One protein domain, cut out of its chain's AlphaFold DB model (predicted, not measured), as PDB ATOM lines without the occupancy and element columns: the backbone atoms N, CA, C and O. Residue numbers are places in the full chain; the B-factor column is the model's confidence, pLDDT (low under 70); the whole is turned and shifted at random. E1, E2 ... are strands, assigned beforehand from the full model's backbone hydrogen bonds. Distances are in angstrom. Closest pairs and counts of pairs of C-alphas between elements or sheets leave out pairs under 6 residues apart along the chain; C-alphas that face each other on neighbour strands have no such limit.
ATOM      1  N   LYS A  19     109.472 116.422 113.726       92.38
ATOM      2  CA  LYS A  19     109.648 117.760 113.158       92.38
ATOM      3  C   LYS A  19     110.502 118.606 114.089       92.38
ATOM      4  O   LYS A  19     110.066 118.987 115.172       92.38
ATOM      5  N   THR A  20     111.720 118.892 113.649       94.12
ATOM      6  CA  THR A  20     112.682 119.715 114.382       94.12
ATOM      7  C   THR A  20     112.237 121.176 114.406       94.12
ATOM      8  O   THR A  20     111.938 121.758 113.365       94.12
ATOM      9  N   GLU A  21     112.227 121.775 115.591       92.62
ATOM     10  CA  GLU A  21     111.955 123.200 115.803       92.62
ATOM     11  C   GLU A  21     113.221 123.966 116.181       92.62
ATOM     12  O   GLU A  21     113.404 125.112 115.778       92.62
ATOM     13  N   GLN A  22     114.091 123.336 116.972       92.00
ATOM     14  CA  GLN A  22     115.366 123.896 117.401       92.00
ATOM     15  C   GLN A  22     116.447 122.822 117.365       92.00
ATOM     16  O   GLN A  22     116.198 121.663 117.699       92.00
ATOM     17  N   THR A  23     117.663 123.246 117.036       91.00
ATOM     18  CA  THR A  23     118.867 122.414 117.076       91.00
ATOM     19  C   THR A  23     119.870 123.048 118.025       91.00
ATOM     20  O   THR A  23     120.078 124.260 118.000       91.00
ATOM     21  N   LEU A  24     120.474 122.227 118.875       87.00
ATOM     22  CA  LEU A  24     121.471 122.667 119.841       87.00
ATOM     23  C   LEU A  24     122.809 122.942 119.143       87.00
ATOM     24  O   LEU A  24     123.264 122.138 118.329       87.00
ATOM     25  N   GLY A  25     123.479 124.039 119.497       83.62
ATOM     26  CA  GLY A  25     124.873 124.253 119.109       83.62
ATOM     27  C   GLY A  25     125.794 123.342 119.921       83.62
ATOM     28  O   GLY A  25     125.882 123.478 121.134       83.62
ATOM     29  N   LEU A  26     126.504 122.414 119.280       82.31
ATOM     30  CA  LEU A  26     127.270 121.389 120.006       82.31
ATOM     31  C   LEU A  26     128.694 121.816 120.401       82.31
ATOM     32  O   LEU A  26     129.461 120.997 120.884       82.31
ATOM     33  N   TRP A  27     129.058 123.085 120.209       77.00
ATOM     34  CA  TRP A  27     130.410 123.610 120.469       77.00
ATOM     35  C   TRP A  27     130.645 124.015 121.930       77.00
ATOM     36  O   TRP A  27     131.758 124.384 122.298       77.00
ATOM     37  N   GLN A  28     129.582 124.036 122.735       68.88
ATOM     38  CA  GLN A  28     129.588 124.541 124.105       68.88
ATOM     39  C   GLN A  28     129.342 123.410 125.105       68.88
ATOM     40  O   GLN A  28     128.631 122.443 124.835       68.88
ATOM     41  N   THR A  29     129.904 123.563 126.301       67.75
ATOM     42  CA  THR A  29     129.749 122.628 127.426       67.75
ATOM     43  C   THR A  29     128.386 122.729 128.112       67.75
ATOM     44  O   THR A  29     127.986 121.826 128.845       67.75
ATOM     45  N   SER A  30     127.682 123.839 127.894       71.06
ATOM     46  CA  SER A  30     126.346 124.107 128.411       71.06
ATOM     47  C   SER A  30     125.498 124.703 127.306       71.06
ATOM     48  O   SER A  30     125.903 125.693 126.701       71.06
ATOM     49  N   ASN A  31     124.320 124.141 127.073       75.38
ATOM     50  CA  ASN A  31     123.391 124.674 126.087       75.38
ATOM     51  C   ASN A  31     121.956 124.570 126.584       75.38
ATOM     52  O   ASN A  31     121.647 123.764 127.464       75.38
ATOM     53  N   SER A  32     121.079 125.367 125.985       80.31
ATOM     54  CA  SER A  32     119.671 125.404 126.338       80.31
ATOM     55  C   SER A  32     118.755 125.425 125.121       80.31
ATOM     56  O   SER A  32     119.039 126.077 124.120       80.31
ATOM     57  N   PHE A  33     117.614 124.743 125.237       85.00
ATOM     58  CA  PHE A  33     116.450 125.023 124.397       85.00
ATOM     59  C   PHE A  33     115.486 125.941 125.125       85.00
ATOM     60  O   PHE A  33     115.257 125.758 126.321       85.00
ATOM     61  N   TYR A  34     114.855 126.849 124.383       80.50
ATOM     62  CA  TYR A  34     113.816 127.737 124.896       80.50
ATOM     63  C   TYR A  34     112.508 127.471 124.163       80.50
ATOM     64  O   TYR A  34     112.440 127.635 122.952       80.50
ATOM     65  N   SER A  35     111.447 127.069 124.863       76.25
ATOM     66  CA  SER A  35     110.161 126.782 124.214       76.25
ATOM     67  C   SER A  35     108.973 127.353 124.968       76.25
ATOM     68  O   SER A  35     108.771 127.081 126.146       76.25
ATOM     69  N   ASN A  36     108.099 128.054 124.243       71.38
ATOM     70  CA  ASN A  36     106.857 128.619 124.776       71.38
ATOM     71  C   ASN A  36     105.902 127.586 125.394       71.38
ATOM     72  O   ASN A  36     105.064 127.950 126.217       71.38
ATOM     73  N   SER A  37     106.059 126.312 125.035       73.69
ATOM     74  CA  SER A  37     105.352 125.181 125.628       73.69
ATOM     75  C   SER A  37     106.238 123.937 125.610       73.69
ATOM     76  O   SER A  37     106.842 123.617 124.586       73.69
ATOM     77  N   MET A  38     106.285 123.213 126.728       75.44
ATOM     78  CA  MET A  38     106.946 121.903 126.818       75.44
ATOM     79  C   MET A  38     105.977 120.735 126.573       75.44
ATOM     80  O   MET A  38     106.388 119.575 126.564       75.44
ATOM     81  N   ASN A  39     104.687 121.021 126.353       75.31
ATOM     82  CA  ASN A  39     103.698 119.991 126.043       75.31
ATOM     83  C   ASN A  39     103.934 119.439 124.634       75.31
ATOM     84  O   ASN A  39     104.168 120.204 123.698       75.31
ATOM     85  N   HIS A  40     103.848 118.114 124.501       80.62
ATOM     86  CA  HIS A  40     104.058 117.374 123.247       80.62
ATOM     87  C   HIS A  40     105.430 117.602 122.587       80.62
ATOM     88  O   HIS A  40     105.587 117.360 121.392       80.62
ATOM     89  N   LYS A  41     106.424 118.061 123.357       86.69
ATOM     90  CA  LYS A  41     107.797 118.196 122.876       86.69
ATOM     91  C   LYS A  41     108.580 116.917 123.098       86.69
ATOM     92  O   LYS A  41     108.421 116.238 124.114       86.69
ATOM     93  N   TYR A  42     109.466 116.645 122.158       88.94
ATOM     94  CA  TYR A  42     110.376 115.519 122.171       88.94
ATOM     95  C   TYR A  42     111.791 116.015 121.918       88.94
ATOM     96  O   TYR A  42     112.011 116.922 121.115       88.94
ATOM     97  N   LEU A  43     112.743 115.397 122.602       88.50
ATOM     98  CA  LEU A  43     114.159 115.540 122.317       88.50
ATOM     99  C   LEU A  43     114.600 114.376 121.455       88.50
ATOM    100  O   LEU A  43     114.324 113.227 121.795       88.50
ATOM    101  N   LYS A  44     115.293 114.678 120.367       90.75
ATOM    102  CA  LYS A  44     115.949 113.698 119.513       90.75
ATOM    103  C   LYS A  44     117.453 113.859 119.667       90.75
ATOM    104  O   LYS A  44     117.989 114.945 119.461       90.75
ATOM    105  N   PHE A  45     118.113 112.766 120.017       86.88
ATOM    106  CA  PHE A  45     119.561 112.656 120.120       86.88
ATOM    107  C   PHE A  45     120.051 111.749 119.001       86.88
ATOM    108  O   PHE A  45     119.504 110.660 118.823       86.88
ATOM    109  N   VAL A  46     121.067 112.194 118.268       88.56
ATOM    110  CA  VAL A  46     121.763 111.388 117.263       88.56
ATOM    111  C   VAL A  46     123.236 111.340 117.641       88.56
ATOM    112  O   VAL A  46     123.893 112.381 117.697       88.56
ATOM    113  N   THR A  47     123.755 110.151 117.934       85.50
ATOM    114  CA  THR A  47     125.162 109.965 118.318       85.50
ATOM    115  C   THR A  47     126.087 110.067 117.102       85.50
ATOM    116  O   THR A  47     125.640 110.015 115.953       85.50
ATOM    117  N   LEU A  48     127.401 110.185 117.323       84.44
ATOM    118  CA  LEU A  48     128.393 110.116 116.236       84.44
ATOM    119  C   LEU A  48     128.324 108.806 115.425       84.44
ATOM    120  O   LEU A  48     128.661 108.819 114.241       84.44
ATOM    121  N   ASN A  49     127.794 107.728 116.008       83.69
ATOM    122  CA  ASN A  49     127.615 106.423 115.361       83.69
ATOM    123  C   ASN A  49     126.221 106.218 114.738       83.69
ATOM    124  O   ASN A  49     125.859 105.088 114.430       83.69
ATOM    125  N   ASP A  50     125.439 107.289 114.562       83.25
ATOM    126  CA  ASP A  50     124.079 107.255 113.995       83.25
ATOM    127  C   ASP A  50     123.041 106.494 114.843       83.25
ATOM    128  O   ASP A  50     121.966 106.144 114.354       83.25
ATOM    129  N   GLU A  51     123.305 106.296 116.138       83.12
ATOM    130  CA  GLU A  51     122.284 105.797 117.062       83.12
ATOM    131  C   GLU A  51     121.316 106.920 117.428       83.12
ATOM    132  O   GLU A  51     121.721 108.051 117.715       83.12
ATOM    133  N   LEU A  52     120.022 106.598 117.429       85.38
ATOM    134  CA  LEU A  52     118.949 107.559 117.632       85.38
ATOM    135  C   LEU A  52     118.162 107.240 118.901       85.38
ATOM    136  O   LEU A  52     117.695 106.122 119.101       85.38
ATOM    137  N   SER A  53     117.967 108.257 119.735       84.69
ATOM    138  CA  SER A  53     117.093 108.201 120.909       84.69
ATOM    139  C   SER A  53     116.093 109.350 120.868       84.69
ATOM    140  O   SER A  53     116.481 110.497 120.639       84.69
ATOM    141  N   ILE A  54     114.811 109.057 121.102       85.94
ATOM    142  CA  ILE A  54     113.749 110.066 121.204       85.94
ATOM    143  C   ILE A  54     113.116 109.992 122.588       85.94
ATOM    144  O   ILE A  54     112.691 108.926 123.027       85.94
ATOM    145  N   ILE A  55     113.042 111.133 123.268       83.25
ATOM    146  CA  ILE A  55     112.570 111.228 124.650       83.25
ATOM    147  C   ILE A  55     111.482 112.291 124.737       83.25
ATOM    148  O   ILE A  55     111.679 113.434 124.333       83.25
ATOM    149  N   CYS A  56     110.327 111.922 125.287       82.75
ATOM    150  CA  CYS A  56     109.239 112.860 125.545       82.75
ATOM    151  C   CYS A  56     109.618 113.811 126.688       82.75
ATOM    152  O   CYS A  56     109.872 113.367 127.806       82.75
ATOM    153  N   VAL A  57     109.588 115.123 126.451       77.25
ATOM    154  CA  VAL A  57     109.945 116.134 127.463       77.25
ATOM    155  C   VAL A  57     108.964 116.116 128.637       77.25
ATOM    156  O   VAL A  57     109.370 116.280 129.782       77.25
ATOM    157  N   TYR A  58     107.678 115.854 128.382       69.06
ATOM    158  CA  TYR A  58     106.653 115.771 129.430       69.06
ATOM    159  C   TYR A  58     106.880 114.606 130.409       69.06
ATOM    160  O   TYR A  58     106.425 114.676 131.549       69.06
ATOM    161  N   SER A  59     107.579 113.549 129.977       61.41
ATOM    162  CA  SER A  59     107.919 112.398 130.829       61.41
ATOM    163  C   SER A  59     109.037 112.691 131.835       61.41
ATOM    164  O   SER A  59     109.280 111.889 132.734       61.41
ATOM    165  N   LEU A  60     109.700 113.843 131.710       64.56
ATOM    166  CA  LEU A  60     110.760 114.248 132.619       64.56
ATOM    167  C   LEU A  60     110.165 114.811 133.923       64.56
ATOM    168  O   LEU A  60     109.151 115.517 133.879       64.56
ATOM    169  N   PRO A  61     110.786 114.539 135.084       57.50
ATOM    170  CA  PRO A  61     110.352 115.067 136.371       57.50
ATOM    171  C   PRO A  61     110.140 116.585 136.335       57.50
ATOM    172  O   PRO A  61     111.048 117.362 136.043       57.50
ATOM    173  N   LYS A  62     108.921 117.025 136.662       57.00
ATOM    174  CA  LYS A  62     108.579 118.444 136.798       57.00
ATOM    175  C   LYS A  62     108.941 118.921 138.197       57.00
ATOM    176  O   LYS A  62     108.067 118.948 139.052       57.00
ATOM    177  N   GLN A  63     110.198 119.282 138.427       51.56
ATOM    178  CA  GLN A  63     110.659 120.173 139.502       51.56
ATOM    179  C   GLN A  63     112.185 120.228 139.482       51.56
ATOM    180  O   GLN A  63     112.826 119.478 138.758       51.56
ATOM    181  N   SER A  64     112.746 121.140 140.269       49.06
ATOM    182  CA  SER A  64     114.134 121.612 140.319       49.06
ATOM    183  C   SER A  64     115.248 120.566 140.509       49.06
ATOM    184  O   SER A  64     116.394 120.922 140.770       49.06
ATOM    185  N   THR A  65     114.921 119.287 140.420       51.47
ATOM    186  CA  THR A  65     115.812 118.136 140.442       51.47
ATOM    187  C   THR A  65     116.410 117.901 139.063       51.47
ATOM    188  O   THR A  65     115.695 117.651 138.092       51.47
ATOM    189  N   VAL A  66     117.739 117.954 138.990       54.69
ATOM    190  CA  VAL A  66     118.507 117.492 137.833       54.69
ATOM    191  C   VAL A  66     118.102 116.054 137.524       54.69
ATOM    192  O   VAL A  66     118.293 115.160 138.347       54.69
ATOM    193  N   THR A  67     117.521 115.829 136.349       57.97
ATOM    194  CA  THR A  67     117.295 114.474 135.850       57.97
ATOM    195  C   THR A  67     118.517 114.083 135.045       57.97
ATOM    196  O   THR A  67     118.794 114.685 134.008       57.97
ATOM    197  N   ASN A  68     119.264 113.101 135.544       56.31
ATOM    198  CA  ASN A  68     120.374 112.520 134.805       56.31
ATOM    199  C   ASN A  68     119.801 111.518 133.810       56.31
ATOM    200  O   ASN A  68     119.292 110.469 134.207       56.31
ATOM    201  N   LEU A  69     119.867 111.848 132.524       62.62
ATOM    202  CA  LEU A  69     119.638 110.858 131.487       62.62
ATOM    203  C   LEU A  69     120.943 110.109 131.250       62.62
ATOM    204  O   LEU A  69     121.960 110.706 130.896       62.62
ATOM    205  N   TYR A  70     120.892 108.796 131.442       57.88
ATOM    206  CA  TYR A  70     121.965 107.898 131.045       57.88
ATOM    207  C   TYR A  70     121.769 107.578 129.571       57.88
ATOM    208  O   TYR A  70     121.012 106.680 129.205       57.88
ATOM    209  N   LEU A  71     122.407 108.374 128.725       60.25
ATOM    210  CA  LEU A  71     122.569 108.035 127.321       60.25
ATOM    211  C   LEU A  71     123.875 107.242 127.212       60.25
ATOM    212  O   LEU A  71     124.850 107.566 127.890       60.25
ATOM    213  N   TYR A  72     123.895 106.203 126.383       57.56
ATOM    214  CA  TYR A  72     125.117 105.482 126.026       57.56
ATOM    215  C   TYR A  72     125.580 106.004 124.664       57.56
ATOM    216  O   TYR A  72     125.208 105.423 123.653       57.56
ATOM    217  N   PRO A  73     126.308 107.133 124.575       53.66
ATOM    218  CA  PRO A  73     126.598 107.709 123.269       53.66
ATOM    219  C   PRO A  73     127.589 106.900 122.422       53.66
ATOM    220  O   PRO A  73     127.710 107.187 121.236       53.66
ATOM    221  N   VAL A  74     128.295 105.908 122.975       51.12
ATOM    222  CA  VAL A  74     129.209 105.019 122.240       51.12
ATOM    223  C   VAL A  74     129.370 103.705 123.022       51.12
ATOM    224  O   VAL A  74     129.281 103.709 124.247       51.12
ATOM    225  N   ALA A  75     129.713 102.605 122.341       47.16
ATOM    226  CA  ALA A  75     130.077 101.290 122.898       47.16
ATOM    227  C   ALA A  75     131.256 101.272 123.909       47.16
ATOM    228  O   ALA A  75     131.674 100.202 124.353       47.16
ATOM    229  N   SER A  76     131.822 102.427 124.275       47.41
ATOM    230  CA  SER A  76     132.806 102.532 125.351       47.41
ATOM    231  C   SER A  76     132.102 102.526 126.706       47.41
ATOM    232  O   SER A  76     131.167 103.287 126.927       47.41
ATOM    233  N   SER A  77     132.604 101.710 127.624       47.94
ATOM    234  CA  SER A  77     132.099 101.403 128.969       47.94
ATOM    235  C   SER A  77     131.999 102.572 129.971       47.94
ATOM    236  O   SER A  77     131.923 102.328 131.174       47.94
ATOM    237  N   ASN A  78     131.988 103.825 129.515       51.09
ATOM    238  CA  ASN A  78     131.872 105.007 130.366       51.09
ATOM    239  C   ASN A  78     130.481 105.630 130.218       51.09
ATOM    240  O   ASN A  78     130.055 105.996 129.123       51.09
ATOM    241  N   TYR A  79     129.782 105.763 131.343       51.69
ATOM    242  CA  TYR A  79     128.507 106.464 131.416       51.69
ATOM    243  C   TYR A  79     128.716 107.962 131.234       51.69
ATOM    244  O   TYR A  79     129.579 108.556 131.880       51.69
ATOM    245  N   ILE A  80     127.885 108.580 130.398       56.72
ATOM    246  CA  ILE A  80     127.844 110.032 130.277       56.72
ATOM    247  C   ILE A  80     126.615 110.546 131.000       56.72
ATOM    248  O   ILE A  80     125.492 110.114 130.738       56.72
ATOM    249  N   TYR A  81     126.839 111.491 131.909       58.62
ATOM    250  CA  TYR A  81     125.763 112.168 132.610       58.62
ATOM    251  C   TYR A  81     125.298 113.342 131.768       58.62
ATOM    252  O   TYR A  81     126.003 114.349 131.677       58.62
ATOM    253  N   LEU A  82     124.113 113.221 131.167       64.62
ATOM    254  CA  LEU A  82     123.406 114.365 130.615       64.62
ATOM    255  C   LEU A  82     122.448 114.899 131.680       64.62
ATOM    256  O   LEU A  82     121.350 114.374 131.881       64.62
ATOM    257  N   SER A  83     122.887 115.941 132.378       62.50
ATOM    258  CA  SER A  83     122.067 116.642 133.360       62.50
ATOM    259  C   SER A  83     121.053 117.501 132.629       62.50
ATOM    260  O   SER A  83     121.431 118.467 131.960       62.50
ATOM    261  N   MET A  84     119.776 117.160 132.780       66.62
ATOM    262  CA  MET A  84     118.673 117.928 132.227       66.62
ATOM    263  C   MET A  84     117.845 118.594 133.311       66.62
ATOM    264  O   MET A  84     117.433 117.976 134.295       66.62
ATOM    265  N   TYR A  85     117.574 119.873 133.090       66.31
ATOM    266  CA  TYR A  85     116.730 120.687 133.951       66.31
ATOM    267  C   TYR A  85     115.611 121.300 133.118       66.31
ATOM    268  O   TYR A  85     115.887 122.059 132.190       66.31
ATOM    269  N   VAL A  86     114.361 120.973 133.456       61.66
ATOM    270  CA  VAL A  86     113.167 121.569 132.848       61.66
ATOM    271  C   VAL A  86     112.586 122.586 133.825       61.66
ATOM    272  O   VAL A  86     111.795 122.253 134.709       61.66
ATOM    273  N   ALA A  87     112.965 123.853 133.669       60.94
ATOM    274  CA  ALA A  87     112.297 124.931 134.392       60.94
ATOM    275  C   ALA A  87     110.995 125.285 133.678       60.94
ATOM    276  O   ALA A  87     111.017 125.973 132.660       60.94
ATOM    277  N   ASN A  88     109.849 124.898 134.237       56.00
ATOM    278  CA  ASN A  88     108.553 125.338 133.706       56.00
ATOM    279  C   ASN A  88     108.349 126.859 133.836       56.00
ATOM    280  O   ASN A  88     107.673 127.450 132.999       56.00
ATOM    281  N   SER A  89     108.964 127.506 134.835       54.38
ATOM    282  CA  SER A  89     108.929 128.967 135.002       54.38
ATOM    283  C   SER A  89     109.755 129.712 133.950       54.38
ATOM    284  O   SER A  89     109.398 130.825 133.579       54.38
ATOM    285  N   VAL A  90     110.831 129.096 133.445       52.50
ATOM    286  CA  VAL A  90     111.779 129.717 132.499       52.50
ATOM    287  C   VAL A  90     111.718 129.072 131.115       52.50
ATOM    288  O   VAL A  90     112.464 129.451 130.221       52.50
ATOM    289  N   ARG A  91     110.814 128.108 130.890       66.38
ATOM    290  CA  ARG A  91     110.581 127.510 129.567       66.38
ATOM    291  C   ARG A  91     111.863 126.967 128.920       66.38
ATOM    292  O   ARG A  91     112.029 127.038 127.706       66.38
ATOM    293  N   THR A  92     112.775 126.453 129.745       65.56
ATOM    294  CA  THR A  92     114.143 126.116 129.336       65.56
ATOM    295  C   THR A  92     114.460 124.655 129.632       65.56
ATOM    296  O   THR A  92     114.143 124.177 130.721       65.56
ATOM    297  N   ILE A  93     115.110 123.976 128.683       70.06
ATOM    298  CA  ILE A  93     115.798 122.696 128.901       70.06
ATOM    299  C   ILE A  93     117.293 122.985 128.869       70.06
ATOM    300  O   ILE A  93     117.781 123.364 127.812       70.06
ATOM    301  N   LEU A  94     118.005 122.833 129.987       71.19
ATOM    302  CA  LEU A  94     119.468 122.969 130.017       71.19
ATOM    303  C   LEU A  94     120.144 121.604 129.926       71.19
ATOM    304  O   LEU A  94     119.676 120.660 130.558       71.19
ATOM    305  N   PHE A  95     121.259 121.541 129.204       70.00
ATOM    306  CA  PHE A  95     122.119 120.368 129.084       70.00
ATOM    307  C   PHE A  95     123.496 120.668 129.655       70.00
ATOM    308  O   PHE A  95     124.129 121.648 129.259       70.00
ATOM    309  N   TYR A  96     123.976 119.781 130.522       69.31
ATOM    310  CA  TYR A  96     125.381 119.709 130.903       69.31
ATOM    311  C   TYR A  96     125.861 118.277 130.777       69.31
ATOM    312  O   TYR A  96     125.124 117.354 131.130       69.31
ATOM    313  N   MET A  97     127.096 118.106 130.322       70.75
ATOM    314  CA  MET A  97     127.667 116.790 130.102       70.75
ATOM    315  C   MET A  97     128.934 116.581 130.921       70.75
ATOM    316  O   MET A  97     129.851 117.404 130.882       70.75
ATOM    317  N   TRP A  98     128.963 115.475 131.663       66.81
ATOM    318  CA  TRP A  98     130.041 115.157 132.593       66.81
ATOM    319  C   TRP A  98     130.428 113.675 132.514       66.81
ATOM    320  O   TRP A  98     129.565 112.814 132.342       66.81
ATOM    321  N   ASP A  99     131.716 113.390 132.704       65.62
ATOM    322  CA  ASP A  99     132.271 112.048 132.944       65.62
ATOM    323  C   ASP A  99     133.141 112.115 134.204       65.62
ATOM    324  O   ASP A  99     134.136 112.848 134.220       65.62
ATOM    325  N   ASN A 100     132.739 111.401 135.263       63.69
ATOM    326  CA  ASN A 100     133.479 111.307 136.527       63.69
ATOM    327  C   ASN A 100     134.034 112.670 137.002       63.69
ATOM    328  O   ASN A 100     135.234 112.831 137.217       63.69
ATOM    329  N   SER A 101     133.147 113.669 137.105       65.06
ATOM    330  CA  SER A 101     133.427 115.060 137.524       65.06
ATOM    331  C   SER A 101     134.141 115.976 136.519       65.06
ATOM    332  O   SER A 101     134.331 117.152 136.823       65.06
ATOM    333  N   ASN A 102     134.467 115.516 135.308       73.44
ATOM    334  CA  ASN A 102     135.017 116.373 134.253       73.44
ATOM    335  C   ASN A 102     133.919 116.857 133.306       73.44
ATOM    336  O   ASN A 102     133.184 116.038 132.754       73.44
ATOM    337  N   VAL A 103     133.852 118.169 133.070       74.81
ATOM    338  CA  VAL A 103     132.996 118.752 132.027       74.81
ATOM    339  C   VAL A 103     133.478 118.269 130.659       74.81
ATOM    340  O   VAL A 103     134.674 118.306 130.367       74.81
ATOM    341  N   LYS A 104     132.548 117.820 129.817       76.31
ATOM    342  CA  LYS A 104     132.828 117.332 128.464       76.31
ATOM    343  C   LYS A 104     132.124 118.187 127.415       76.31
ATOM    344  O   LYS A 104     131.080 118.781 127.682       76.31
ATOM    345  N   ASN A 105     132.695 118.240 126.213       78.69
ATOM    346  CA  ASN A 105     132.076 118.931 125.093       78.69
ATOM    347  C   ASN A 105     131.032 118.028 124.430       78.69
ATOM    348  O   ASN A 105     131.350 116.919 124.011       78.69
ATOM    349  N   ILE A 106     129.787 118.502 124.334       78.50
ATOM    350  CA  ILE A 106     128.647 117.747 123.788       78.50
ATOM    351  C   ILE A 106     128.914 117.294 122.341       78.50
ATOM    352  O   ILE A 106     128.528 116.186 121.964       78.50
ATOM    353  N   GLY A 107     129.628 118.105 121.555       79.75
ATOM    354  CA  GLY A 107     129.988 117.791 120.169       79.75
ATOM    355  C   GLY A 107     130.904 116.581 119.989       79.75
ATOM    356  O   GLY A 107     130.938 116.022 118.899       79.75
ATOM    357  N   ASP A 108     131.579 116.119 121.044       81.88
ATOM    358  CA  ASP A 108     132.446 114.935 120.971       81.88
ATOM    359  C   ASP A 108     131.642 113.616 120.931       81.88
ATOM    360  O   ASP A 108     132.217 112.548 120.734       81.88
ATOM    361  N   TYR A 109     130.316 113.670 121.126       80.56
ATOM    362  CA  TYR A 109     129.466 112.484 121.313       80.56
ATOM    363  C   TYR A 109     128.206 112.475 120.446       80.56
ATOM    364  O   TYR A 109     127.688 111.405 120.116       80.56
ATOM    365  N   PHE A 110     127.714 113.649 120.047       82.75
ATOM    366  CA  PHE A 110     126.477 113.784 119.285       82.75
ATOM    367  C   PHE A 110     126.719 114.467 117.938       82.75
ATOM    368  O   PHE A 110     127.461 115.440 117.848       82.75
ATOM    369  N   LYS A 111     126.044 113.978 116.891       89.00
ATOM    370  CA  LYS A 111     125.887 114.680 115.605       89.00
ATOM    371  C   LYS A 111     124.844 115.780 115.718       89.00
ATOM    372  O   LYS A 111     125.032 116.871 115.189       89.00
ATOM    373  N   SER A 112     123.737 115.486 116.398       90.38
ATOM    374  CA  SER A 112     122.685 116.461 116.655       90.38
ATOM    375  C   SER A 112     121.948 116.175 117.957       90.38
ATOM    376  O   SER A 112     121.774 115.031 118.384       90.38
ATOM    377  N   ILE A 113     121.505 117.263 118.581       89.06
ATOM    378  CA  ILE A 113     120.489 117.258 119.626       89.06
ATOM    379  C   ILE A 113     119.429 118.256 119.182       89.06
ATOM    380  O   ILE A 113     119.737 119.409 118.872       89.06
ATOM    381  N   GLU A 114     118.188 117.799 119.113       92.19
ATOM    382  CA  GLU A 114     117.080 118.517 118.494       92.19
ATOM    383  C   GLU A 114     115.870 118.525 119.431       92.19
ATOM    384  O   GLU A 114     115.554 117.511 120.055       92.19
ATOM    385  N   LEU A 115     115.163 119.653 119.495       91.25
ATOM    386  CA  LEU A 115     113.848 119.769 120.119       91.25
ATOM    387  C   LEU A 115     112.790 119.864 119.021       91.25
ATOM    388  O   LEU A 115     112.944 120.638 118.075       91.25
ATOM    389  N   GLY A 116     111.708 119.104 119.159       92.44
ATOM    390  CA  GLY A 116     110.662 119.053 118.146       92.44
ATOM    391  C   GLY A 116     109.356 118.431 118.621       92.44
ATOM    392  O   GLY A 116     109.150 118.212 119.817       92.44
ATOM    393  N   THR A 117     108.477 118.143 117.666       91.88
ATOM    394  CA  THR A 117     107.211 117.416 117.852       91.88
ATOM    395  C   THR A 117     107.248 116.073 117.121       91.88
ATOM    396  O   THR A 117     108.011 115.894 116.171       91.88
ATOM    397  N   LEU A 118     106.432 115.117 117.576       88.88
ATOM    398  CA  LEU A 118     106.100 113.907 116.819       88.88
ATOM    399  C   LEU A 118     104.679 114.063 116.271       88.88
ATOM    400  O   LEU A 118     103.759 114.304 117.054       88.88
ATOM    401  N   GLU A 119     104.526 113.932 114.954       86.00
ATOM    402  CA  GLU A 119     103.257 114.068 114.217       86.00
ATOM    403  C   GLU A 119     102.992 112.889 113.286       86.00
ATOM    404  O   GLU A 119     103.969 112.399 112.675       86.00
TER     405      GLU A 119
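What this domain is: This is residues 19 to 119 of the 119 residues of an uncharacterized protein of Lachnospiraceae bacterium (UniProt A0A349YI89). Two strongly twisted sheets of four strands lie face to face as a sandwich, E1-E8-E3-E4 on one side and E2-E7-E6-E5 on the other, with the links E1 to E2, E2 to E3, E4 to E5 and E7 to E8 crossing between them. Both sheets are antiparallel, in these orders. The 101 printed residues have eight named strands, E1 to E8 along the chain, and no named helix: the class is all strand. The whole is compact, with a radius of gyration of the C-alphas of 12.9 A, rounded, and spans 35 by 29 by 22 A.

Where its parts are: E1, residues 19 to 23, begins at C-alpha 19 (109.648, 117.760, 113.158). E2 is residues 30 to 34, E3 41 to 47 (19.8 A), E4 52 to 56 and E5 67 to 71. E6, residues 80 to 87, is 21.9 A long and E7, residues 92 to 99, 23.2 A. E8, residues 110 to 118, is 20.5 A long, bends by 65 degrees at residue 115 and ends at C-alpha 118 (106.100, 113.907, 116.819).

How they stand to each other: Edge strand E1 has N 21 and O 115 of E8 at 2.8 A. E8 and E3 have N 44 and O 114 at 2.9 A. The hairpin E3 and E4 has N 43 and O 55 at 2.8 A. In the other sheet, N 95 of E7 and O 31 of E2 are 2.8 A apart. E5, E6 and E7 form a meander, each strand the antiparallel neighbour of the one before, with N 69 and O 82 at 3.0 A and N 83 and O 96 at 2.9 A. These N and O pairs are within hydrogen-bond range. Between the sheets, the closest C-alphas of E1 and E2, Gln 22 and Phe 33, are 7.2 A apart. E4 and E5 are only just apart, at 8.4 A.

The domain as a whole: The C-alphas of Ser 101 and Glu 119 are the two farthest apart, at 38.1 A. The printed part has no cut and no long link. Its mean pLDDT is 72.9, and confidence is low at residues 28 to 29, 58 to 92, 96 and 98 to 101.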